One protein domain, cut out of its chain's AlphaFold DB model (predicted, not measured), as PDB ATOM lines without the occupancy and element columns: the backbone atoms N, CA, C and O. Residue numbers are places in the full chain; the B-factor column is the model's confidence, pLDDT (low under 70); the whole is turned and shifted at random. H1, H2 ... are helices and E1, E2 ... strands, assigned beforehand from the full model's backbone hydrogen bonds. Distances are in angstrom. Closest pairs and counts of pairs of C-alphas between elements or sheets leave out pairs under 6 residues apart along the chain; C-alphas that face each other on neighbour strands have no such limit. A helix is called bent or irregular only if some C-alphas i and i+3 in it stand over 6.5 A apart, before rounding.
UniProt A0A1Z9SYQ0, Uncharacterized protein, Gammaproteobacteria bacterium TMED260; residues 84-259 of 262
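Overview. This is residues 84 to 259 of the 262 residues of an uncharacterized protein of Gammaproteobacteria bacterium TMED260 (UniProt A0A1Z9SYQ0). A strongly twisted sheet of five strands has H1 packed on one face, and H4 packs along H1, reaching the sheet with its residues 224 to 230. Long loops run from this body to a small pair of strands, E2 and E7, which lies away from it at one end of the longest axis. The printed part has 176 residues, with four named helices and seven named strands in the order E1 E2 E3 H1 E4 E5 H2 H3 H4 E6 E7, a mixed class. The large sheet is antiparallel throughout, in the order E1 E4 E5 E3 E6. The whole is compact, with a radius of gyration of the C-alphas of 17.9 A, yet elongated, spanning 61 by 34 by 25 A.

Arrangement. In the sheet, E5, residues 185 to 194, is the antiparallel neighbour of E3, residues 130 to 139, with N 132 and O 192 within hydrogen-bond range at 2.8 A. E4, residues 164 to 172, forms a hairpin with E5, N 169 to O 189 being 2.9 A. The edge strands are E1, residues 85 to 90, beside E4 with N 89 to O 168 at 2.9 A, and E6, residues 231 to 240, beside E3 with N 133 to O 237 at 2.8 A. H1, residues 143 to 160, is on the sheet; its closest C-alphas to E4 are Phe 143 and Arg 170, 6.8 A. E3, H1 and E4 make a split strand-helix-strand unit, two strands running the same way with E5 between them, and its crossover is right-handed. H1 has a kink of 39 degrees near residue 150 and is only just irregular, C-alphas 152 and 155 being 6.6 A apart. H4, residues 215 to 230, touches H1 at a shallow tilt of 30 degrees, opposite ways, the closest C-alphas being Val 154 and Met 220, 4.6 A. H4 is on the sheet but over none of its strands. H2, residues 197 to 206, is on the same face as H1, giving two layers, helices on one face of a sheet; it stands up from the sheet at 51 degrees. H3, residues 208 to 211, is not on the sheet and touches H2 only at the corner, only just, with 3 pairs of C-alphas within 8 A; the closest are Val 203 and Leu 210, 7.5 A. E2, residues 105 to 108, and E7, residues 257 to 259, are antiparallel, N 108 to O 257 being 2.8 A. Every O i to N i+4 pair is within range in H2 and H4, 11 of 14 in H1, and H3 is too short for one.

Along the chain. E1 begins at C-alpha 85 (-164.897, 142.848, 133.553), and E7 ends at C-alpha 259 (-176.942, 158.152, 88.167). E5 is 28.4 A long, E3 28.3 A, E6 25.9 A, H1 24.4 A, E4 24.3 A and H4 22.8 A.

Size, cuts and confidence. The C-alphas farthest apart, Ala 109 and Pro 175, are 62.4 A apart. The printed part has no cut. The long links are E1 to E2, E2 to E3, E4 to E5 and E6 to E7. The mean pLDDT of the printed part is 81.4; it is under 70 at residues 92 to 116, 118 to 122, 125 and 242 to 259.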
ATOM      1  N   TYR A  84    -160.703 145.242 133.255       90.81
ATOM      2  CA  TYR A  84    -162.149 145.447 133.259       90.81
ATOM      3  C   TYR A  84    -162.854 144.104 133.112       90.81
ATOM      4  O   TYR A  84    -162.411 143.238 132.352       90.81
ATOM      5  N   PHE A  85    -163.963 143.934 133.828       92.50
ATOM      6  CA  PHE A  85    -164.897 142.848 133.553       92.50
ATOM      7  C   PHE A  85    -166.022 143.392 132.703       92.50
ATOM      8  O   PHE A  85    -166.604 144.420 133.027       92.50
ATOM      9  N   LEU A  86    -166.303 142.702 131.607       94.00
ATOM     10  CA  LEU A  86    -167.241 143.158 130.598       94.00
ATOM     11  C   LEU A  86    -168.330 142.106 130.405       94.00
ATOM     12  O   LEU A  86    -168.038 140.908 130.334       94.00
ATOM     13  N   GLN A  87    -169.578 142.551 130.296       92.56
ATOM     14  CA  GLN A  87    -170.719 141.702 129.960       92.56
ATOM     15  C   GLN A  87    -171.512 142.325 128.822       92.56
ATOM     16  O   GLN A  87    -171.761 143.522 128.810       92.56
ATOM     17  N   GLY A  88    -171.941 141.503 127.873       90.62
ATOM     18  CA  GLY A  88    -172.733 141.971 126.751       90.62
ATOM     19  C   GLY A  88    -172.585 141.059 125.553       90.62
ATOM     20  O   GLY A  88    -172.391 139.847 125.689       90.62
ATOM     21  N   TYR A  89    -172.660 141.671 124.387       89.00
ATOM     22  CA  TYR A  89    -172.915 140.998 123.133       89.00
ATOM     23  C   TYR A  89    -171.624 140.857 122.332       89.00
ATOM     24  O   TYR A  89    -170.859 141.809 122.172       89.00
ATOM     25  N   ILE A  90    -171.382 139.652 121.821       85.06
ATOM     26  CA  ILE A  90    -170.400 139.419 120.762       85.06
ATOM     27  C   ILE A  90    -171.162 139.534 119.453       85.06
ATOM     28  O   ILE A  90    -172.201 138.893 119.310       85.06
ATOM     29  N   ALA A  91    -170.659 140.338 118.524       78.31
ATOM     30  CA  ALA A  91    -171.241 140.389 117.197       78.31
ATOM     31  C   ALA A  91    -171.061 139.019 116.535       78.31
ATOM     32  O   ALA A  91    -169.948 138.495 116.437       78.31
ATOM     33  N   GLU A  92    -172.164 138.419 116.108       66.88
ATOM     34  CA  GLU A  92    -172.102 137.277 115.212       66.88
ATOM     35  C   GLU A  92    -171.781 137.819 113.819       66.88
ATOM     36  O   GLU A  92    -172.283 138.863 113.412       66.88
ATOM     37  N   THR A  93    -170.901 137.150 113.075       53.94
ATOM     38  CA  THR A  93    -170.690 137.521 111.675       53.94
ATOM     39  C   THR A  93    -171.977 137.228 110.913       53.94
ATOM     40  O   THR A  93    -172.236 136.069 110.585       53.94
ATOM     41  N   HIS A  94    -172.777 138.253 110.640       46.16
ATOM     42  CA  HIS A  94    -173.975 138.120 109.825       46.16
ATOM     43  C   HIS A  94    -173.587 138.227 108.346       46.16
ATOM     44  O   HIS A  94    -173.011 139.232 107.920       46.16
ATOM     45  N   PRO A  95    -173.868 137.210 107.515       45.38
ATOM     46  CA  PRO A  95    -173.827 137.396 106.077       45.38
ATOM     47  C   PRO A  95    -174.941 138.378 105.704       45.38
ATOM     48  O   PRO A  95    -176.119 138.028 105.753       45.38
ATOM     49  N   ILE A  96    -174.588 139.610 105.338       49.03
ATOM     50  CA  ILE A  96    -175.563 140.528 104.747       49.03
ATOM     51  C   ILE A  96    -175.829 140.054 103.321       49.03
ATOM     52  O   ILE A  96    -174.959 140.124 102.451       49.03
ATOM     53  N   TYR A  97    -177.047 139.573 103.074       40.56
ATOM     54  CA  TYR A  97    -177.529 139.369 101.716       40.56
ATOM     55  C   TYR A  97    -177.863 140.732 101.110       40.56
ATOM     56  O   TYR A  97    -178.918 141.304 101.369       40.56
ATOM     57  N   MET A  98    -176.940 141.253 100.308       47.12
ATOM     58  CA  MET A  98    -177.200 142.388  99.432       47.12
ATOM     59  C   MET A  98    -177.604 141.838  98.061       47.12
ATOM     60  O   MET A  98    -176.718 141.408  97.314       47.12
ATOM     61  N   PRO A  99    -178.903 141.781  97.714       41.06
ATOM     62  CA  PRO A  99    -179.296 141.374  96.374       41.06
ATOM     63  C   PRO A  99    -178.660 142.336  95.369       41.06
ATOM     64  O   PRO A  99    -178.794 143.553  95.492       41.06
ATOM     65  N   GLY A 100    -177.945 141.791  94.384       37.78
ATOM     66  CA  GLY A 100    -177.449 142.592  93.274       37.78
ATOM     67  C   GLY A 100    -178.638 143.176  92.520       37.78
ATOM     68  O   GLY A 100    -179.483 142.430  92.024       37.78
ATOM     69  N   SER A 101    -178.724 144.497  92.456       44.84
ATOM     70  CA  SER A 101    -179.645 145.177  91.558       44.84
ATOM     71  C   SER A 101    -179.052 145.141  90.140       44.84
ATOM     72  O   SER A 101    -177.840 145.267  89.962       44.84
ATOM     73  N   ASN A 102    -179.880 144.961  89.103       43.91
ATOM     74  CA  ASN A 102    -179.446 145.038  87.692       43.91
ATOM     75  C   ASN A 102    -179.173 146.492  87.248       43.91
ATOM     76  O   ASN A 102    -179.405 146.867  86.100       43.91
ATOM     77  N   GLU A 103    -178.734 147.337  88.173       50.59
ATOM     78  CA  GLU A 103    -178.596 148.769  87.980       50.59
ATOM     79  C   GLU A 103    -177.311 149.071  87.213       50.59
ATOM     80  O   GLU A 103    -176.205 148.706  87.619       50.59
ATOM     81  N   GLN A 104    -177.457 149.754  86.080       52.03
ATOM     82  CA  GLN A 104    -176.326 150.337  85.373       52.03
ATOM     83  C   GLN A 104    -176.159 151.782  85.823       52.03
ATOM     84  O   GLN A 104    -177.122 152.544  85.853       52.03
ATOM     85  N   PHE A 105    -174.930 152.156  86.172       60.53
ATOM     86  CA  PHE A 105    -174.596 153.506  86.609       60.53
ATOM     87  C   PHE A 105    -173.717 154.195  85.574       60.53
ATOM     88  O   PHE A 105    -172.661 153.669  85.204       60.53
ATOM     89  N   GLU A 106    -174.106 155.398  85.163       62.19
ATOM     90  CA  GLU A 106    -173.270 156.278  84.349       62.19
ATOM     91  C   GLU A 106    -172.717 157.440  85.182       62.19
ATOM     92  O   GLU A 106    -173.354 157.913  86.127       62.19
ATOM     93  N   SER A 107    -171.497 157.874  84.853       55.56
ATOM     94  CA  SER A 107    -170.837 158.996  85.524       55.56
ATOM     95  C   SER A 107    -171.366 160.314  84.966       55.56
ATOM     96  O   SER A 107    -171.297 160.546  83.762       55.56
ATOM     97  N   VAL A 108    -171.815 161.209  85.841       64.44
ATOM     98  CA  VAL A 108    -172.289 162.556  85.496       64.44
ATOM     99  C   VAL A 108    -171.330 163.606  86.049       64.44
ATOM    100  O   VAL A 108    -170.778 163.455  87.141       64.44
ATOM    101  N   ALA A 109    -171.121 164.689  85.299       54.28
ATOM    102  CA  ALA A 109    -170.423 165.861  85.810       54.28
ATOM    103  C   ALA A 109    -171.364 166.603  86.772       54.28
ATOM    104  O   ALA A 109    -172.396 167.098  86.340       54.28
ATOM    105  N   THR A 110    -170.994 166.622  88.060       51.88
ATOM    106  CA  THR A 110    -171.640 167.370  89.160       51.88
ATOM    107  C   THR A 110    -173.154 167.142  89.304       51.88
ATOM    108  O   THR A 110    -173.975 167.794  88.666       51.88
ATOM    109  N   ALA A 111    -173.547 166.233  90.204       52.03
ATOM    110  CA  ALA A 111    -174.952 166.071  90.583       52.03
ATOM    111  C   ALA A 111    -175.432 167.233  91.478       52.03
ATOM    112  O   ALA A 111    -174.752 167.612  92.433       52.03
ATOM    113  N   ALA A 112    -176.614 167.777  91.175       52.75
ATOM    114  CA  ALA A 112    -177.352 168.673  92.063       52.75
ATOM    115  C   ALA A 112    -177.859 167.911  93.306       52.75
ATOM    116  O   ALA A 112    -178.183 166.727  93.224       52.75
ATOM    117  N   ALA A 113    -177.934 168.600  94.445       52.81
ATOM    118  CA  ALA A 113    -178.028 168.040  95.800       52.81
ATOM    119  C   ALA A 113    -179.378 167.400  96.218       52.81
ATOM    120  O   ALA A 113    -179.626 167.270  97.411       52.81
ATOM    121  N   GLU A 114    -180.250 166.995  95.289       58.25
ATOM    122  CA  GLU A 114    -181.584 166.445  95.625       58.25
ATOM    123  C   GLU A 114    -181.798 164.966  95.253       58.25
ATOM    124  O   GLU A 114    -182.760 164.359  95.717       58.25
ATOM    125  N   ALA A 115    -180.924 164.353  94.447       63.59
ATOM    126  CA  ALA A 115    -181.038 162.935  94.097       63.59
ATOM    127  C   ALA A 115    -180.209 162.053  95.055       63.59
ATOM    128  O   ALA A 115    -179.143 162.503  95.482       63.59
ATOM    129  N   PRO A 116    -180.631 160.801  95.349       64.12
ATOM    130  CA  PRO A 116    -179.801 159.843  96.082       64.12
ATOM    131  C   PRO A 116    -178.393 159.761  95.481       64.12
ATOM    132  O   PRO A 116    -178.253 159.853  94.259       64.12
ATOM    133  N   ARG A 117    -177.365 159.566  96.314       73.75
ATOM    134  CA  ARG A 117    -175.955 159.374  95.941       73.75
ATOM    135  C   ARG A 117    -175.655 157.879  95.767       73.75
ATOM    136  O   ARG A 117    -175.234 157.222  96.725       73.75
ATOM    137  N   PRO A 118    -175.827 157.302  94.564       69.56
ATOM    138  CA  PRO A 118    -175.365 155.953  94.292       69.56
ATOM    139  C   PRO A 118    -173.838 155.894  94.259       69.56
ATOM    140  O   PRO A 118    -173.158 156.853  93.885       69.56
ATOM    141  N   VAL A 119    -173.301 154.731  94.624       67.62
ATOM    142  CA  VAL A 119    -171.862 154.468  94.666       67.62
ATOM    143  C   VAL A 119    -171.544 153.243  93.826       67.62
ATOM    144  O   VAL A 119    -172.157 152.189  93.977       67.62
ATOM    145  N   ARG A 120    -170.530 153.373  92.968       68.44
ATOM    146  CA  ARG A 120    -169.923 152.244  92.268       68.44
ATOM    147  C   ARG A 120    -168.654 151.807  92.994       68.44
ATOM    148  O   ARG A 120    -167.708 152.584  93.123       68.44
ATOM    149  N   LEU A 121    -168.634 150.554  93.438       68.44
ATOM    150  CA  LEU A 121    -167.516 149.972  94.180       68.44
ATOM    151  C   LEU A 121    -166.451 149.385  93.245       68.44
ATOM    152  O   LEU A 121    -166.759 148.815  92.196       68.44
ATOM    153  N   MET A 122    -165.185 149.508  93.640       67.44
ATOM    154  CA  MET A 122    -164.075 148.745  93.067       67.44
ATOM    155  C   MET A 122    -163.988 147.346  93.702       67.44
ATOM    156  O   MET A 122    -164.748 147.001  94.601       67.44
ATOM    157  N   ALA A 123    -163.030 146.527  93.261       71.19
ATOM    158  CA  ALA A 123    -162.728 145.265  93.933       71.19
ATOM    159  C   ALA A 123    -162.298 145.496  95.395       71.19
ATOM    160  O   ALA A 123    -161.523 146.415  95.678       71.19
ATOM    161  N   ALA A 124    -162.770 144.633  96.301       73.56
ATOM    162  CA  ALA A 124    -162.387 144.655  97.708       73.56
ATOM    163  C   ALA A 124    -160.875 144.448  97.876       73.56
ATOM    164  O   ALA A 124    -160.276 143.599  97.213       73.56
ATOM    165  N   ARG A 125    -160.259 145.221  98.772       67.31
ATOM    166  CA  ARG A 125    -158.828 145.142  99.082       67.31
ATOM    167  C   ARG A 125    -158.628 144.787 100.550       67.31
ATOM    168  O   ARG A 125    -159.338 145.287 101.424       67.31
ATOM    169  N   ALA A 126    -157.642 143.932 100.805       70.88
ATOM    170  CA  ALA A 126    -157.097 143.756 102.144       70.88
ATOM    171  C   ALA A 126    -156.198 144.959 102.470       70.88
ATOM    172  O   ALA A 126    -155.412 145.384 101.623       70.88
ATOM    173  N   GLY A 127    -156.339 145.508 103.672       72.75
ATOM    174  CA  GLY A 127    -155.432 146.514 104.231       72.75
ATOM    175  C   GLY A 127    -154.758 145.989 105.494       72.75
ATOM    176  O   GLY A 127    -154.924 144.817 105.835       72.75
ATOM    177  N   GLU A 128    -154.016 146.855 106.187       84.50
ATOM    178  CA  GLU A 128    -153.522 146.594 107.543       84.50
ATOM    179  C   GLU A 128    -154.660 146.821 108.547       84.50
ATOM    180  O   GLU A 128    -155.009 147.973 108.820       84.50
ATOM    181  N   PRO A 129    -155.294 145.760 109.083       86.50
ATOM    182  CA  PRO A 129    -156.508 145.928 109.861       86.50
ATOM    183  C   PRO A 129    -156.206 146.567 111.211       86.50
ATOM    184  O   PRO A 129    -155.251 146.187 111.891       86.50
ATOM    185  N   VAL A 130    -157.094 147.458 111.632       91.19
ATOM    186  CA  VAL A 130    -157.045 148.119 112.939       91.19
ATOM    187  C   VAL A 130    -158.355 147.910 113.678       91.19
ATOM    188  O   VAL A 130    -159.409 147.695 113.071       91.19
ATOM    189  N   LEU A 131    -158.292 147.962 114.999       93.06
ATOM    190  CA  LEU A 131    -159.454 147.950 115.875       93.06
ATOM    191  C   LEU A 131    -159.638 149.336 116.477       93.06
ATOM    192  O   LEU A 131    -158.680 149.900 116.987       93.06
ATOM    193  N   GLY A 132    -160.853 149.867 116.432       95.00
ATOM    194  CA  GLY A 132    -161.273 150.972 117.283       95.00
ATOM    195  C   GLY A 132    -161.911 150.402 118.544       95.00
ATOM    196  O   GLY A 132    -162.900 149.667 118.452       95.00
ATOM    197  N   LEU A 133    -161.326 150.704 119.699       96.06
ATOM    198  CA  LEU A 133    -161.905 150.450 121.009       96.06
ATOM    199  C   LEU A 133    -162.499 151.756 121.526       96.06
ATOM    200  O   LEU A 133    -161.779 152.672 121.911       96.06
ATOM    201  N   GLU A 134    -163.820 151.827 121.537       95.69
ATOM    202  CA  GLU A 134    -164.546 153.001 121.995       95.69
ATOM    203  C   GLU A 134    -165.040 152.770 123.421       95.69
ATOM    204  O   GLU A 134    -165.872 151.890 123.663       95.69
ATOM    205  N   TYR A 135    -164.547 153.572 124.359       96.25
ATOM    206  CA  TYR A 135    -165.094 153.696 125.706       96.25
ATOM    207  C   TYR A 135    -166.148 154.801 125.715       96.25
ATOM    208  O   TYR A 135    -165.898 155.901 125.216       96.25
ATOM    209  N   ARG A 136    -167.315 154.534 126.304       96.88
ATOM    210  CA  ARG A 136    -168.353 155.548 126.500       96.88
ATOM    211  C   ARG A 136    -168.916 155.517 127.904       96.88
ATOM    212  O   ARG A 136    -169.184 154.445 128.445       96.88
ATOM    213  N   ARG A 137    -169.192 156.708 128.432       97.62
ATOM    214  CA  ARG A 137    -170.153 156.886 129.524       97.62
ATOM    215  C   ARG A 137    -171.513 157.117 128.902       97.62
ATOM    216  O   ARG A 137    -171.645 157.977 128.032       97.62
ATOM    217  N   ILE A 138    -172.507 156.361 129.336       97.88
ATOM    218  CA  ILE A 138    -173.882 156.469 128.862       97.88
ATOM    219  C   ILE A 138    -174.827 156.709 130.030       97.88
ATOM    220  O   ILE A 138    -174.493 156.439 131.185       97.88
ATOM    221  N   ARG A 139    -176.025 157.203 129.732       97.75
ATOM    222  CA  ARG A 139    -177.088 157.355 130.726       97.75
ATOM    223  C   ARG A 139    -177.285 156.051 131.511       97.75
ATOM    224  O   ARG A 139    -177.332 154.965 130.933       97.75
ATOM    225  N   LYS A 140    -177.424 156.160 132.834       97.19
ATOM    226  CA  LYS A 140    -177.648 155.001 133.706       97.19
ATOM    227  C   LYS A 140    -178.832 154.156 133.218       97.19
ATOM    228  O   LYS A 140    -179.901 154.687 132.920       97.19
ATOM    229  N   GLY A 141    -178.640 152.842 133.148       96.44
ATOM    230  CA  GLY A 141    -179.649 151.865 132.750       96.44
ATOM    231  C   GLY A 141    -179.896 151.755 131.244       96.44
ATOM    232  O   GLY A 141    -180.692 150.911 130.845       96.44
ATOM    233  N   SER A 142    -179.229 152.546 130.393       97.25
ATOM    234  CA  SER A 142    -179.548 152.605 128.958       97.25
ATOM    235  C   SER A 142    -178.747 151.638 128.081       97.25
ATOM    236  O   SER A 142    -178.793 151.759 126.860       97.25
ATOM    237  N   PHE A 143    -177.984 150.701 128.658       97.00
ATOM    238  CA  PHE A 143    -177.131 149.786 127.885       97.00
ATOM    239  C   PHE A 143    -177.909 148.963 126.851       97.00
ATOM    240  O   PHE A 143    -177.463 148.841 125.714       97.00
ATOM    241  N   GLU A 144    -179.065 148.413 127.230       96.44
ATOM    242  CA  GLU A 144    -179.849 147.560 126.330       96.44
ATOM    243  C   GLU A 144    -180.417 148.357 125.151       96.44
ATOM    244  O   GLU A 144    -180.260 147.953 124.001       96.44
ATOM    245  N   ASP A 145    -180.987 149.534 125.418       96.31
ATOM    246  CA  ASP A 145    -181.490 150.428 124.370       96.31
ATOM    247  C   ASP A 145    -180.358 150.873 123.436       96.31
ATOM    248  O   ASP A 145    -180.502 150.837 122.211       96.31
ATOM    249  N   PHE A 146    -179.201 151.225 124.008       96.38
ATOM    250  CA  PHE A 146    -178.005 151.575 123.245       96.38
ATOM    251  C   PHE A 146    -177.599 150.427 122.314       96.38
ATOM    252  O   PHE A 146    -177.307 150.651 121.134       96.38
ATOM    253  N   HIS A 147    -177.628 149.191 122.820       95.06
ATOM    254  CA  HIS A 147    -177.288 148.009 122.044       95.06
ATOM    255  C   HIS A 147    -178.277 147.735 120.916       95.06
ATOM    256  O   HIS A 147    -177.850 147.533 119.778       95.06
ATOM    257  N   ILE A 148    -179.578 147.779 121.196       94.31
ATOM    258  CA  ILE A 148    -180.631 147.541 120.203       94.31
ATOM    259  C   ILE A 148    -180.541 148.569 119.071       94.31
ATOM    260  O   ILE A 148    -180.513 148.188 117.900       94.31
ATOM    261  N   ILE A 149    -180.413 149.859 119.399       95.56
ATOM    262  CA  ILE A 149    -180.265 150.926 118.397       95.56
ATOM    263  C   ILE A 149    -179.016 150.683 117.539       95.56
ATOM    264  O   ILE A 149    -179.078 150.771 116.310       95.56
ATOM    265  N   THR A 150    -177.891 150.341 118.172       94.44
ATOM    266  CA  THR A 150    -176.637 150.069 117.462       94.44
ATOM    267  C   THR A 150    -176.781 148.871 116.515       94.44
ATOM    268  O   THR A 150    -176.480 148.977 115.324       94.44
ATOM    269  N   ARG A 151    -177.281 147.739 117.022       91.81
ATOM    270  CA  ARG A 151    -177.430 146.482 116.281       91.81
ATOM    271  C   ARG A 151    -178.376 146.624 115.093       91.81
ATOM    272  O   ARG A 151    -178.043 146.166 114.006       91.81
ATOM    273  N   ASP A 152    -179.528 147.254 115.296       92.06
ATOM    274  CA  ASP A 152    -180.611 147.233 114.309       92.06
ATOM    275  C   ASP A 152    -180.501 148.359 113.280       92.06
ATOM    276  O   ASP A 152    -181.077 148.258 112.198       92.06
ATOM    277  N   ARG A 153    -179.789 149.447 113.603       93.38
ATOM    278  CA  ARG A 153    -179.794 150.658 112.767       93.38
ATOM    279  C   ARG A 153    -178.423 151.200 112.395       93.38
ATOM    280  O   ARG A 153    -178.337 151.936 111.419       93.38
ATOM    281  N   VAL A 154    -177.366 150.859 113.132       93.69
ATOM    282  CA  VAL A 154    -176.001 151.324 112.830       93.69
ATOM    283  C   VAL A 154    -175.205 150.233 112.123       93.69
ATOM    284  O   VAL A 154    -174.681 150.454 111.030       93.69
ATOM    285  N   TYR A 155    -175.141 149.038 112.711       91.00
ATOM    286  CA  TYR A 155    -174.361 147.926 112.165       91.00
ATOM    287  C   TYR A 155    -174.723 147.529 110.731       91.00
ATOM    288  O   TYR A 155    -173.779 147.324 109.970       91.00
ATOM    289  N   PRO A 156    -175.998 147.511 110.291       89.75
ATOM    290  CA  PRO A 156    -176.324 147.135 108.916       89.75
ATOM    291  C   PRO A 156    -175.595 147.988 107.869       89.75
ATOM    292  O   PRO A 156    -175.013 147.457 106.920       89.75
ATOM    293  N   TYR A 157    -175.543 149.310 108.073       89.31
ATOM    294  CA  TYR A 157    -174.815 150.197 107.167       89.31
ATOM    295  C   TYR A 157    -173.296 150.051 107.311       89.31
ATOM    296  O   TYR A 157    -172.586 149.958 106.310       89.31
ATOM    297  N   LEU A 158    -172.784 149.999 108.546       90.56
ATOM    298  CA  LEU A 158    -171.346 149.857 108.799       90.56
ATOM    299  C   LEU A 158    -170.779 148.560 108.197       90.56
ATOM    300  O   LEU A 158    -169.716 148.565 107.572       90.56
ATOM    301  N   GLU A 159    -171.499 147.451 108.329       87.69
ATOM    302  CA  GLU A 159    -171.118 146.162 107.759       87.69
ATOM    303  C   GLU A 159    -171.138 146.174 106.230       87.69
ATOM    304  O   GLU A 159    -170.183 145.685 105.608       87.69
ATOM    305  N   LYS A 160    -172.154 146.806 105.628       83.44
ATOM    306  CA  LYS A 160    -172.240 147.044 104.179       83.44
ATOM    307  C   LYS A 160    -170.999 147.758 103.636       83.44
ATOM    308  O   LYS A 160    -170.512 147.384 102.572       83.44
ATOM    309  N   ILE A 161    -170.450 148.732 104.364       84.75
ATOM    310  CA  ILE A 161    -169.267 149.497 103.924       84.75
ATOM    311  C   ILE A 161    -167.920 148.863 104.308       84.75
ATOM    312  O   ILE A 161    -166.876 149.419 103.987       84.75
ATOM    313  N   GLY A 162    -167.916 147.681 104.937       82.81
ATOM    314  CA  GLY A 162    -166.690 146.927 105.240       82.81
ATOM    315  C   GLY A 162    -166.219 147.003 106.695       82.81
ATOM    316  O   GLY A 162    -165.218 146.378 107.052       82.81
ATOM    317  N   THR A 163    -166.941 147.713 107.560       88.31
ATOM    318  CA  THR A 163    -166.685 147.721 109.007       88.31
ATOM    319  C   THR A 163    -167.158 146.406 109.623       88.31
ATOM    320  O   THR A 163    -168.119 145.803 109.152       88.31
ATOM    321  N   ARG A 164    -166.477 145.896 110.649       88.25
ATOM    322  CA  ARG A 164    -166.863 144.640 111.311       88.25
ATOM    323  C   ARG A 164    -166.981 144.857 112.816       88.25
ATOM    324  O   ARG A 164    -165.947 144.920 113.488       88.25
ATOM    325  N   PRO A 165    -168.201 144.985 113.357       89.75
ATOM    326  CA  PRO A 165    -168.414 144.949 114.796       89.75
ATOM    327  C   PRO A 165    -167.828 143.663 115.388       89.75
ATOM    328  O   PRO A 165    -167.930 142.594 114.789       89.75
ATOM    329  N   VAL A 166    -167.183 143.764 116.547       89.00
ATOM    330  CA  VAL A 166    -166.665 142.604 117.294       89.00
ATOM    331  C   VAL A 166    -167.541 142.343 118.510       89.00
ATOM    332  O   VAL A 166    -167.873 141.201 118.818       89.00
ATOM    333  N   GLY A 167    -167.955 143.406 119.190       90.31
ATOM    334  CA  GLY A 167    -168.905 143.314 120.281       90.31
ATOM    335  C   GLY A 167    -169.106 144.638 120.992       90.31
ATOM    336  O   GLY A 167    -168.428 145.631 120.717       90.31
ATOM    337  N   GLN A 168    -170.076 144.623 121.894       94.94
ATOM    338  CA  GLN A 168    -170.434 145.750 122.731       94.94
ATOM    339  C   GLN A 168    -170.802 145.235 124.116       94.94
ATOM    340  O   GLN A 168    -171.646 144.346 124.268       94.94
ATOM    341  N   TRP A 169    -170.149 145.785 125.129       96.12
ATOM    342  CA  TRP A 169    -170.246 145.291 126.491       96.12
ATOM    343  C   TRP A 169    -170.358 146.445 127.470       96.12
ATOM    344  O   TRP A 169    -169.674 147.453 127.318       96.12
ATOM    345  N   ARG A 170    -171.166 146.264 128.510       96.81
ATOM    346  CA  ARG A 170    -171.137 147.110 129.699       96.81
ATOM    347  C   ARG A 170    -170.028 146.666 130.642       96.81
ATOM    348  O   ARG A 170    -169.697 145.475 130.712       96.81
ATOM    349  N   VAL A 171    -169.494 147.616 131.389       96.44
ATOM    350  CA  VAL A 171    -168.557 147.366 132.480       96.44
ATOM    351  C   VAL A 171    -169.298 146.749 133.668       96.44
ATOM    352  O   VAL A 171    -170.411 147.146 134.006       96.44
ATOM    353  N   LEU A 172    -168.683 145.743 134.288       93.69
ATOM    354  CA  LEU A 172    -169.111 145.153 135.549       93.69
ATOM    355  C   LEU A 172    -168.180 145.599 136.678       93.69
ATOM    356  O   LEU A 172    -166.956 145.499 136.570       93.69
ATOM    357  N   TYR A 173    -168.777 145.995 137.795       92.94
ATOM    358  CA  TYR A 173    -168.082 146.484 138.981       92.94
ATOM    359  C   TYR A 173    -167.846 145.336 139.974       92.94
ATOM    360  O   TYR A 173    -168.612 145.124 140.911       92.94
ATOM    361  N   LEU A 174    -166.811 144.529 139.717       88.56
ATOM    362  CA  LEU A 174    -166.467 143.340 140.514       88.56
ATOM    363  C   LEU A 174    -165.224 143.585 141.396       88.56
ATOM    364  O   LEU A 174    -164.394 144.410 141.020       88.56
ATOM    365  N   PRO A 175    -165.021 142.840 142.508       82.62
ATOM    366  CA  PRO A 175    -163.938 143.066 143.487       82.62
ATOM    367  C   PRO A 175    -162.486 143.087 142.966       82.62
ATOM    368  O   PRO A 175    -161.580 143.456 143.705       82.62
ATOM    369  N   ASN A 176    -162.242 142.694 141.714       81.56
ATOM    370  CA  ASN A 176    -160.925 142.720 141.066       81.56
ATOM    371  C   ASN A 176    -160.906 143.549 139.770       81.56
ATOM    372  O   ASN A 176    -159.987 143.417 138.960       81.56
ATOM    373  N   SER A 177    -161.948 144.344 139.531       85.44
ATOM    374  CA  SER A 177    -161.985 145.287 138.423       85.44
ATOM    375  C   SER A 177    -161.289 146.589 138.798       85.44
ATOM    376  O   SER A 177    -161.290 146.995 139.954       85.44
ATOM    377  N   SER A 178    -160.752 147.272 137.792       87.62
ATOM    378  CA  SER A 178    -160.278 148.657 137.918       87.62
ATOM    379  C   SER A 178    -161.430 149.666 137.870       87.62
ATOM    380  O   SER A 178    -161.227 150.840 138.160       87.62
ATOM    381  N   ALA A 179    -162.626 149.221 137.478       88.81
ATOM    382  CA  ALA A 179    -163.807 150.062 137.387       88.81
ATOM    383  C   ALA A 179    -164.437 150.305 138.761       88.81
ATOM    384  O   ALA A 179    -164.561 149.383 139.570       88.81
ATOM    385  N   VAL A 180    -164.908 151.532 138.980       91.19
ATOM    386  CA  VAL A 180    -165.647 151.943 140.178       91.19
ATOM    387  C   VAL A 180    -167.041 152.373 139.751       91.19
ATOM    388  O   VAL A 180    -167.177 153.206 138.858       91.19
ATOM    389  N   GLU A 181    -168.070 151.801 140.378       93.75
ATOM    390  CA  GLU A 181    -169.452 152.101 140.008       93.75
ATOM    391  C   GLU A 181    -169.791 153.571 140.247       93.75
ATOM    392  O   GLU A 181    -169.489 154.137 141.302       93.75
ATOM    393  N   ASN A 182    -170.474 154.168 139.272       94.50
ATOM    394  CA  ASN A 182    -171.055 155.493 139.393       94.50
ATOM    395  C   ASN A 182    -172.595 155.403 139.391       94.50
ATOM    396  O   ASN A 182    -173.165 154.667 138.576       94.50
ATOM    397  N   PRO A 183    -173.290 156.135 140.283       94.88
ATOM    398  CA  PRO A 183    -174.752 156.141 140.308       94.88
ATOM    399  C   PRO A 183    -175.391 156.858 139.105       94.88
ATOM    400  O   PRO A 183    -176.525 156.542 138.758       94.88
ATOM    401  N   GLU A 184    -174.679 157.773 138.444       96.06
ATOM    402  CA  GLU A 184    -175.233 158.663 137.411       96.06
ATOM    403  C   GLU A 184    -175.110 158.110 135.984       96.06
ATOM    404  O   GLU A 184    -175.857 158.509 135.088       96.06
ATOM    405  N   TYR A 185    -174.171 157.193 135.746       96.88
ATOM    406  CA  TYR A 185    -173.894 156.668 134.411       96.88
ATOM    407  C   TYR A 185    -173.515 155.188 134.429       96.88
ATOM    408  O   TYR A 185    -173.067 154.648 135.441       96.88
ATOM    409  N   ASP A 186    -173.686 154.549 133.276       97.38
ATOM    410  CA  ASP A 186    -173.065 153.263 132.974       97.38
ATOM    411  C   ASP A 186    -171.882 153.470 132.028       97.38
ATOM    412  O   ASP A 186    -171.803 154.455 131.294       97.38
ATOM    413  N   GLU A 187    -170.956 152.521 132.036       97.62
ATOM    414  CA  GLU A 187    -169.787 152.531 131.161       97.62
ATOM    415  C   GLU A 187    -169.862 151.367 130.185       97.62
ATOM    416  O   GLU A 187    -170.189 150.238 130.566       97.62
ATOM    417  N   ILE A 188    -169.538 151.632 128.924       97.31
ATOM    418  CA  ILE A 188    -169.553 150.624 127.870       97.31
ATOM    419  C   ILE A 188    -168.268 150.663 127.055       97.31
ATOM    420  O   ILE A 188    -167.669 151.717 126.850       97.31
ATOM    421  N   PHE A 189    -167.897 149.500 126.535       96.69
ATOM    422  CA  PHE A 189    -166.880 149.341 125.510       96.69
ATOM    423  C   PHE A 189    -167.527 148.805 124.237       96.69
ATOM    424  O   PHE A 189    -168.264 147.818 124.277       96.69
ATOM    425  N   THR A 190    -167.232 149.432 123.103       95.31
ATOM    426  CA  THR A 190    -167.553 148.912 121.768       95.31
ATOM    427  C   THR A 190    -166.246 148.639 121.042       95.31
ATOM    428  O   THR A 190    -165.372 149.499 120.995       95.31
ATOM    429  N   LEU A 191    -166.093 147.430 120.508       93.69
ATOM    430  CA  LEU A 191    -164.921 147.055 119.726       93.69
ATOM    431  C   LEU A 191    -165.344 146.850 118.278       93.69
ATOM    432  O   LEU A 191    -166.208 146.019 117.973       93.69
ATOM    433  N   THR A 192    -164.711 147.590 117.381       92.38
ATOM    434  CA  THR A 192    -165.039 147.585 115.959       92.38
ATOM    435  C   THR A 192    -163.772 147.463 115.136       92.38
ATOM    436  O   THR A 192    -162.773 148.123 115.398       92.38
ATOM    437  N   ARG A 193    -163.794 146.600 114.124       89.81
ATOM    438  CA  ARG A 193    -162.654 146.351 113.250       89.81
ATOM    439  C   ARG A 193    -162.825 147.054 111.912       89.81
ATOM    440  O   ARG A 193    -163.873 146.955 111.273       89.81
ATOM    441  N   TYR A 194    -161.746 147.672 111.454       90.38
ATOM    442  CA  TYR A 194    -161.642 148.357 110.175       90.38
ATOM    443  C   TYR A 194    -160.549 147.710 109.320       90.38
ATOM    444  O   TYR A 194    -159.595 147.125 109.837       90.38
ATOM    445  N   ALA A 195    -160.684 147.808 107.998       87.81
ATOM    446  CA  ALA A 195    -159.694 147.288 107.057       87.81
ATOM    447  C   ALA A 195    -158.364 148.068 107.064       87.81
ATOM    448  O   ALA A 195    -157.344 147.507 106.681       87.81
ATOM    449  N   SER A 196    -158.389 149.340 107.472       88.62
ATOM    450  CA  SER A 196    -157.231 150.225 107.653       88.62
ATOM    451  C   SER A 196    -157.648 151.504 108.393       88.62
ATOM    452  O   SER A 196    -158.843 151.755 108.575       88.62
ATOM    453  N   ILE A 197    -156.679 152.343 108.775       90.00
ATOM    454  CA  ILE A 197    -156.955 153.694 109.297       90.00
ATOM    455  C   ILE A 197    -157.589 154.603 108.242       90.00
ATOM    456  O   ILE A 197    -158.477 155.385 108.559       90.00
ATOM    457  N   GLU A 198    -157.210 154.462 106.972       88.50
ATOM    458  CA  GLU A 198    -157.863 155.187 105.876       88.50
ATOM    459  C   GLU A 198    -159.352 154.823 105.771       88.50
ATOM    460  O   GLU A 198    -160.204 155.702 105.632       88.50
ATOM    461  N   HIS A 199    -159.678 153.534 105.913       90.00
ATOM    462  CA  HIS A 199    -161.062 153.075 105.950       90.00
ATOM    463  C   HIS A 199    -161.816 153.670 107.147       90.00
ATOM    464  O   HIS A 199    -162.899 154.214 106.952       90.00
ATOM    465  N   TYR A 200    -161.229 153.646 108.352       91.88
ATOM    466  CA  TYR A 200    -161.797 154.304 109.538       91.88
ATOM    467  C   TYR A 200    -162.088 155.791 109.280       91.88
ATOM    468  O   TYR A 200    -163.217 156.243 109.465       91.88
ATOM    469  N   ASN A 201    -161.099 156.546 108.793       91.25
ATOM    470  CA  ASN A 201    -161.251 157.976 108.528       91.25
ATOM    471  C   ASN A 201    -162.354 158.243 107.502       91.25
ATOM    472  O   ASN A 201    -163.126 159.186 107.659       91.25
ATOM    473  N   THR A 202    -162.465 157.404 106.472       88.50
ATOM    474  CA  THR A 202    -163.509 157.547 105.448       88.50
ATOM    475  C   THR A 202    -164.897 157.263 106.019       88.50
ATOM    476  O   THR A 202    -165.816 158.035 105.760       88.50
ATOM    477  N   VAL A 203    -165.051 156.219 106.846       90.31
ATOM    478  CA  VAL A 203    -166.322 155.907 107.525       90.31
ATOM    479  C   VAL A 203    -166.833 157.110 108.317       90.31
ATOM    480  O   VAL A 203    -168.014 157.430 108.237       90.31
ATOM    481  N   TRP A 204    -165.958 157.800 109.048       90.12
ATOM    482  CA  TRP A 204    -166.373 158.891 109.935       90.12
ATOM    483  C   TRP A 204    -166.419 160.275 109.276       90.12
ATOM    484  O   TRP A 204    -167.087 161.160 109.802       90.12
ATOM    485  N   SER A 205    -165.758 160.474 108.131       88.56
ATOM    486  CA  SER A 205    -165.772 161.757 107.404       88.56
ATOM    487  C   SER A 205    -166.770 161.808 106.242       88.56
ATOM    488  O   SER A 205    -167.406 162.840 106.045       88.56
ATOM    489  N   ASP A 206    -166.932 160.721 105.483       87.00
ATOM    490  CA  ASP A 206    -167.871 160.624 104.354       87.00
ATOM    491  C   ASP A 206    -168.309 159.162 104.143       87.00
ATOM    492  O   ASP A 206    -167.974 158.519 103.146       87.00
ATOM    493  N   ALA A 207    -169.082 158.615 105.089       86.88
ATOM    494  CA  ALA A 207    -169.589 157.242 104.995       86.88
ATOM    495  C   ALA A 207    -170.399 157.005 103.703       86.88
ATOM    496  O   ALA A 207    -170.314 155.934 103.097       86.88
ATOM    497  N   ALA A 208    -171.130 158.031 103.248       85.81
ATOM    498  CA  ALA A 208    -171.925 157.995 102.025       85.81
ATOM    499  C   ALA A 208    -171.069 157.769 100.771       85.81
ATOM    500  O   ALA A 208    -171.564 157.184  99.808       85.81
ATOM    501  N   ALA A 209    -169.784 158.149 100.772       82.19
ATOM    502  CA  ALA A 209    -168.869 157.787  99.692       82.19
ATOM    503  C   ALA A 209    -168.662 156.276  99.566       82.19
ATOM    504  O   ALA A 209    -168.370 155.817  98.470       82.19
ATOM    505  N   LEU A 210    -168.804 155.506 100.650       81.69
ATOM    506  CA  LEU A 210    -168.592 154.057 100.654       81.69
ATOM    507  C   LEU A 210    -169.882 153.282 100.370       81.69
ATOM    508  O   LEU A 210    -169.849 152.285  99.656       81.69
ATOM    509  N   GLY A 211    -171.014 153.712 100.933       79.44
ATOM    510  CA  GLY A 211    -172.260 152.934 100.915       79.44
ATOM    511  C   GLY A 211    -173.457 153.601 100.242       79.44
ATOM    512  O   GLY A 211    -174.536 152.994 100.217       79.44
ATOM    513  N   GLY A 212    -173.290 154.826  99.736       83.00
ATOM    514  CA  GLY A 212    -174.381 155.708  99.315       83.00
ATOM    515  C   GLY A 212    -175.186 156.257 100.496       83.00
ATOM    516  O   GLY A 212    -174.937 155.899 101.648       83.00
ATOM    517  N   ASP A 213    -176.170 157.107 100.213       84.12
ATOM    518  CA  ASP A 213    -176.995 157.821 101.206       84.12
ATOM    519  C   ASP A 213    -178.447 157.303 101.315       84.12
ATOM    520  O   ASP A 213    -179.346 158.008 101.780       84.12
ATOM    521  N   GLY A 214    -178.668 156.050 100.902       82.44
ATOM    522  CA  GLY A 214    -179.975 155.384 100.908       82.44
ATOM    523  C   GLY A 214    -180.541 155.064 102.309       82.44
ATOM    524  O   GLY A 214    -179.995 155.496 103.321       82.44
ATOM    525  N   PRO A 215    -181.625 154.268 102.402       83.88
ATOM    526  CA  PRO A 215    -182.363 154.047 103.654       83.88
ATOM    527  C   PRO A 215    -181.512 153.587 104.845       83.88
ATOM    528  O   PRO A 215    -181.685 154.113 105.940       83.88
ATOM    529  N   ASP A 216    -180.555 152.678 104.636       84.06
ATOM    530  CA  ASP A 216    -179.647 152.214 105.697       84.06
ATOM    531  C   ASP A 216    -178.752 153.348 106.232       84.06
ATOM    532  O   ASP A 216    -178.505 153.433 107.434       84.06
ATOM    533  N   TYR A 217    -178.299 154.255 105.356       87.44
ATOM    534  CA  TYR A 217    -177.521 155.433 105.752       87.44
ATOM    535  C   TYR A 217    -178.377 156.405 106.566       87.44
ATOM    536  O   TYR A 217    -177.955 156.872 107.620       87.44
ATOM    537  N   GLN A 218    -179.608 156.668 106.117       90.12
ATOM    538  CA  GLN A 218    -180.546 157.531 106.841       90.12
ATOM    539  C   GLN A 218    -180.917 156.936 108.207       90.12
ATOM    540  O   GLN A 218    -180.963 157.650 109.213       90.12
ATOM    541  N   ALA A 219    -181.124 155.616 108.272       90.56
ATOM    542  CA  ALA A 219    -181.373 154.896 109.513       90.56
ATOM    543  C   ALA A 219    -180.193 155.022 110.484       90.56
ATOM    544  O   ALA A 219    -180.439 155.299 111.665       90.56
ATOM    545  N   MET A 220    -178.957 154.892 109.985       94.25
ATOM    546  CA  MET A 220    -177.724 155.087 110.750       94.25
ATOM    547  C   MET A 220    -177.592 156.525 111.259       94.25
ATOM    548  O   MET A 220    -177.367 156.717 112.451       94.25
ATOM    549  N   LEU A 221    -177.782 157.542 110.411       94.38
ATOM    550  CA  LEU A 221    -177.695 158.948 110.828       94.38
ATOM    551  C   LEU A 221    -178.698 159.282 111.936       94.38
ATOM    552  O   LEU A 221    -178.336 159.857 112.964       94.38
ATOM    553  N   ALA A 222    -179.956 158.875 111.764       94.31
ATOM    554  CA  ALA A 222    -180.973 159.089 112.782       94.31
ATOM    555  C   ALA A 222    -180.702 158.267 114.060       94.31
ATOM    556  O   ALA A 222    -181.116 158.674 115.142       94.31
ATOM    557  N   ALA A 223    -180.015 157.123 113.958       96.31
ATOM    558  CA  ALA A 223    -179.598 156.338 115.118       96.31
ATOM    559  C   ALA A 223    -178.446 157.018 115.865       96.31
ATOM    560  O   ALA A 223    -178.490 157.084 117.089       96.31
ATOM    561  N   PHE A 224    -177.470 157.602 115.163       94.38
ATOM    562  CA  PHE A 224    -176.408 158.390 115.794       94.38
ATOM    563  C   PHE A 224    -176.953 159.576 116.587       94.38
ATOM    564  O   PHE A 224    -176.463 159.826 117.684       94.38
ATOM    565  N   GLY A 225    -178.006 160.246 116.107       93.19
ATOM    566  CA  GLY A 225    -178.703 161.266 116.897       93.19
ATOM    567  C   GLY A 225    -179.180 160.732 118.255       93.19
ATOM    568  O   GLY A 225    -178.858 161.306 119.290       93.19
ATOM    569  N   GLN A 226    -179.855 159.579 118.260       95.44
ATOM    570  CA  GLN A 226    -180.347 158.940 119.490       95.44
ATOM    571  C   GLN A 226    -179.206 158.457 120.397       95.44
ATOM    572  O   GLN A 226    -179.244 158.654 121.608       95.44
ATOM    573  N   LEU A 227    -178.164 157.849 119.825       95.81
ATOM    574  CA  LEU A 227    -177.009 157.369 120.587       95.81
ATOM    575  C   LEU A 227    -176.214 158.523 121.211       95.81
ATOM    576  O   LEU A 227    -175.696 158.369 122.317       95.81
ATOM    577  N   ASN A 228    -176.152 159.682 120.551       93.50
ATOM    578  CA  ASN A 228    -175.527 160.882 121.102       93.50
ATOM    579  C   ASN A 228    -176.296 161.422 122.314       93.50
ATOM    580  O   ASN A 228    -175.671 161.862 123.268       93.50
ATOM    581  N   GLU A 229    -177.628 161.337 122.335       94.62
ATOM    582  CA  GLU A 229    -178.436 161.724 123.507       94.62
ATOM    583  C   GLU A 229    -178.268 160.774 124.706       94.62
ATOM    584  O   GLU A 229    -178.518 161.151 125.859       94.62
ATOM    585  N   LEU A 230    -177.880 159.525 124.437       95.25
ATOM    586  CA  LEU A 230    -177.556 158.531 125.459       95.25
ATOM    587  C   LEU A 230    -176.096 158.617 125.917       95.25
ATOM    588  O   LEU A 230    -175.799 158.177 127.025       95.25
ATOM    589  N   SER A 231    -175.204 159.167 125.090       94.44
ATOM    590  CA  SER A 231    -173.769 159.268 125.361       94.44
ATOM    591  C   SER A 231    -173.435 160.553 126.111       94.44
ATOM    592  O   SER A 231    -173.833 161.645 125.722       94.44
ATOM    593  N   LEU A 232    -172.662 160.424 127.183       95.06
ATOM    594  CA  LEU A 232    -172.180 161.539 127.999       95.06
ATOM    595  C   LEU A 232    -170.726 161.882 127.667       95.06
ATOM    596  O   LEU A 232    -170.334 163.043 127.663       95.06
ATOM    597  N   GLU A 233    -169.928 160.855 127.384       94.38
ATOM    598  CA  GLU A 233    -168.511 160.970 127.060       94.38
ATOM    599  C   GLU A 233    -168.120 159.828 126.124       94.38
ATOM    600  O   GLU A 233    -168.680 158.733 126.207       94.38
ATOM    601  N   THR A 234    -167.173 160.072 125.222       92.31
ATOM    602  CA  THR A 234    -166.622 159.052 124.324       92.31
ATOM    603  C   THR A 234    -165.120 159.247 124.188       92.31
ATOM    604  O   THR A 234    -164.662 160.365 123.967       92.31
ATOM    605  N   ASN A 235    -164.374 158.152 124.282       93.31
ATOM    606  CA  ASN A 235    -162.954 158.095 123.970       93.31
ATOM    607  C   ASN A 235    -162.677 156.895 123.057       93.31
ATOM    608  O   ASN A 235    -163.269 155.832 123.253       93.31
ATOM    609  N   THR A 236    -161.762 157.050 122.105       94.00
ATOM    610  CA  THR A 236    -161.414 156.002 121.140       94.00
ATOM    611  C   THR A 236    -159.919 155.726 121.186       94.00
ATOM    612  O   THR A 236    -159.111 156.607 120.903       94.00
ATOM    613  N   GLU A 237    -159.559 154.483 121.492       94.50
ATOM    614  CA  GLU A 237    -158.197 153.960 121.376       94.50
ATOM    615  C   GLU A 237    -158.102 153.068 120.125       94.50
ATOM    616  O   GLU A 237    -159.060 152.372 119.769       94.50
ATOM    617  N   PHE A 238    -156.951 153.065 119.448       95.31
ATOM    618  CA  PHE A 238    -156.721 152.191 118.297       95.31
ATOM    619  C   PHE A 238    -155.817 151.035 118.675       95.31
ATOM    620  O   PHE A 238    -154.796 151.229 119.325       95.31
ATOM    621  N   LEU A 239    -156.173 149.833 118.230       93.81
ATOM    622  CA  LEU A 239    -155.425 148.623 118.527       93.81
ATOM    623  C   LEU A 239    -154.962 147.924 117.246       93.81
ATOM    624  O   LEU A 239    -155.711 147.811 116.267       93.81
ATOM    625  N   ARG A 240    -153.738 147.397 117.279       90.56
ATOM    626  CA  ARG A 240    -153.121 146.594 116.222       90.56
ATOM    627  C   ARG A 240    -152.915 145.161 116.706       90.56
ATOM    628  O   ARG A 240    -152.358 144.921 117.770       90.56
ATOM    629  N   GLY A 241    -153.363 144.191 115.912       82.88
ATOM    630  CA  GLY A 241    -153.200 142.768 116.216       82.88
ATOM    631  C   GLY A 241    -154.195 141.880 115.470       82.88
ATOM    632  O   GLY A 241    -155.132 142.351 114.821       82.88
ATOM    633  N   ALA A 242    -153.982 140.568 115.538       69.00
ATOM    634  CA  ALA A 242    -154.805 139.599 114.823       69.00
ATOM    635  C   ALA A 242    -156.002 139.141 115.670       69.00
ATOM    636  O   ALA A 242    -155.839 138.490 116.698       69.00
ATOM    637  N   LEU A 243    -157.219 139.402 115.183       69.31
ATOM    638  CA  LEU A 243    -158.396 138.627 115.578       69.31
ATOM    639  C   LEU A 243    -158.387 137.300 114.817       69.31
ATOM    640  O   LEU A 243    -158.263 137.290 113.588       69.31
ATOM    641  N   TYR A 244    -158.542 136.184 115.528       61.38
ATOM    642  CA  TYR A 244    -158.668 134.871 114.897       61.38
ATOM    643  C   TYR A 244    -159.881 134.838 113.946       61.38
ATOM    644  O   TYR A 244    -161.009 135.062 114.375       61.38
ATOM    645  N   GLY A 245    -159.662 134.496 112.669       55.62
ATOM    646  CA  GLY A 245    -160.690 133.835 111.852       55.62
ATOM    647  C   GLY A 245    -161.243 134.521 110.597       55.62
ATOM    648  O   GLY A 245    -161.875 133.814 109.828       55.62
ATOM    649  N   SER A 246    -161.019 135.812 110.317       50.94
ATOM    650  CA  SER A 246    -161.304 136.408 108.986       50.94
ATOM    651  C   SER A 246    -160.874 137.885 108.936       50.94
ATOM    652  O   SER A 246    -161.395 138.673 109.728       50.94
ATOM    653  N   PRO A 247    -159.908 138.313 108.100       56.78
ATOM    654  CA  PRO A 247    -159.556 139.728 107.971       56.78
ATOM    655  C   PRO A 247    -160.657 140.517 107.233       56.78
ATOM    656  O   PRO A 247    -161.167 140.037 106.220       56.78
ATOM    657  N   PRO A 248    -161.042 141.722 107.701       59.09
ATOM    658  CA  PRO A 248    -161.993 142.564 106.997       59.09
ATOM    659  C   PRO A 248    -161.365 143.045 105.691       59.09
ATOM    660  O   PRO A 248    -160.183 143.388 105.634       59.09
ATOM    661  N   VAL A 249    -162.187 143.104 104.656       64.19
ATOM    662  CA  VAL A 249    -161.861 143.734 103.380       64.19
ATOM    663  C   VAL A 249    -162.859 144.861 103.158       64.19
ATOM    664  O   VAL A 249    -164.025 144.729 103.532       64.19
ATOM    665  N   HIS A 250    -162.415 145.958 102.555       66.38
ATOM    666  CA  HIS A 250    -163.318 147.014 102.104       66.38
ATOM    667  C   HIS A 250    -163.098 147.255 100.611       66.38
ATOM    668  O   HIS A 250    -161.983 147.131 100.097       66.38
ATOM    669  N   ALA A 251    -164.182 147.538  99.900       64.81
ATOM    670  CA  ALA A 251    -164.151 147.908  98.495       64.81
ATOM    671  C   ALA A 251    -164.147 149.437  98.400       64.81
ATOM    672  O   ALA A 251    -165.130 150.054  98.804       64.81
ATOM    673  N   PRO A 252    -163.067 150.070  97.907       54.94
ATOM    674  CA  PRO A 252    -163.060 151.515  97.762       54.94
ATOM    675  C   PRO A 252    -164.058 151.934  96.679       54.94
ATOM    676  O   PRO A 252    -164.240 151.238  95.675       54.94
ATOM    677  N   ALA A 253    -164.691 153.085  96.869       62.34
ATOM    678  CA  ALA A 253    -165.560 153.669  95.860       62.34
ATOM    679  C   ALA A 253    -164.758 154.276  94.704       62.34
ATOM    680  O   ALA A 253    -163.664 154.817  94.887       62.34
ATOM    681  N   MET A 254    -165.320 154.222  93.498       61.25
ATOM    682  CA  MET A 254    -164.810 155.004  92.377       61.25
ATOM    683  C   MET A 254    -165.190 156.483  92.554       61.25
ATOM    684  O   MET A 254    -166.303 156.813  92.960       61.25
ATOM    685  N   ARG A 255    -164.255 157.391  92.248       55.03
ATOM    686  CA  ARG A 255    -164.507 158.838  92.303       55.03
ATOM    687  C   ARG A 255    -165.412 159.248  91.137       55.03
ATOM    688  O   ARG A 255    -165.005 159.131  89.984       55.03
ATOM    689  N   GLY A 256    -166.606 159.752  91.438       57.62
ATOM    690  CA  GLY A 256    -167.555 160.269  90.449       57.62
ATOM    691  C   GLY A 256    -168.954 160.453  91.037       57.62
ATOM    692  O   GLY A 256    -169.278 159.858  92.063       57.62
ATOM    693  N   SER A 257    -169.780 161.289  90.405       62.53
ATOM    694  CA  SER A 257    -171.224 161.301  90.661       62.53
ATOM    695  C   SER A 257    -171.869 160.289  89.723       62.53
ATOM    696  O   SER A 257    -171.612 160.323  88.522       62.53
ATOM    697  N   TYR A 258    -172.685 159.389  90.261       60.81
ATOM    698  CA  TYR A 258    -173.339 158.340  89.487       60.81
ATOM    699  C   TYR A 258    -174.843 158.621  89.394       60.81
ATOM    700  O   TYR A 258    -175.429 159.164  90.328       60.81
ATOM    701  N   ARG A 259    -175.477 158.245  88.280       67.19
ATOM    702  CA  ARG A 259    -176.942 158.152  88.167       67.19
ATOM    703  C   ARG A 259    -177.335 156.811  87.556       67.19
ATOM    704  O   ARG A 259    -176.529 156.208  86.849       67.19
TER     705      ARG A 259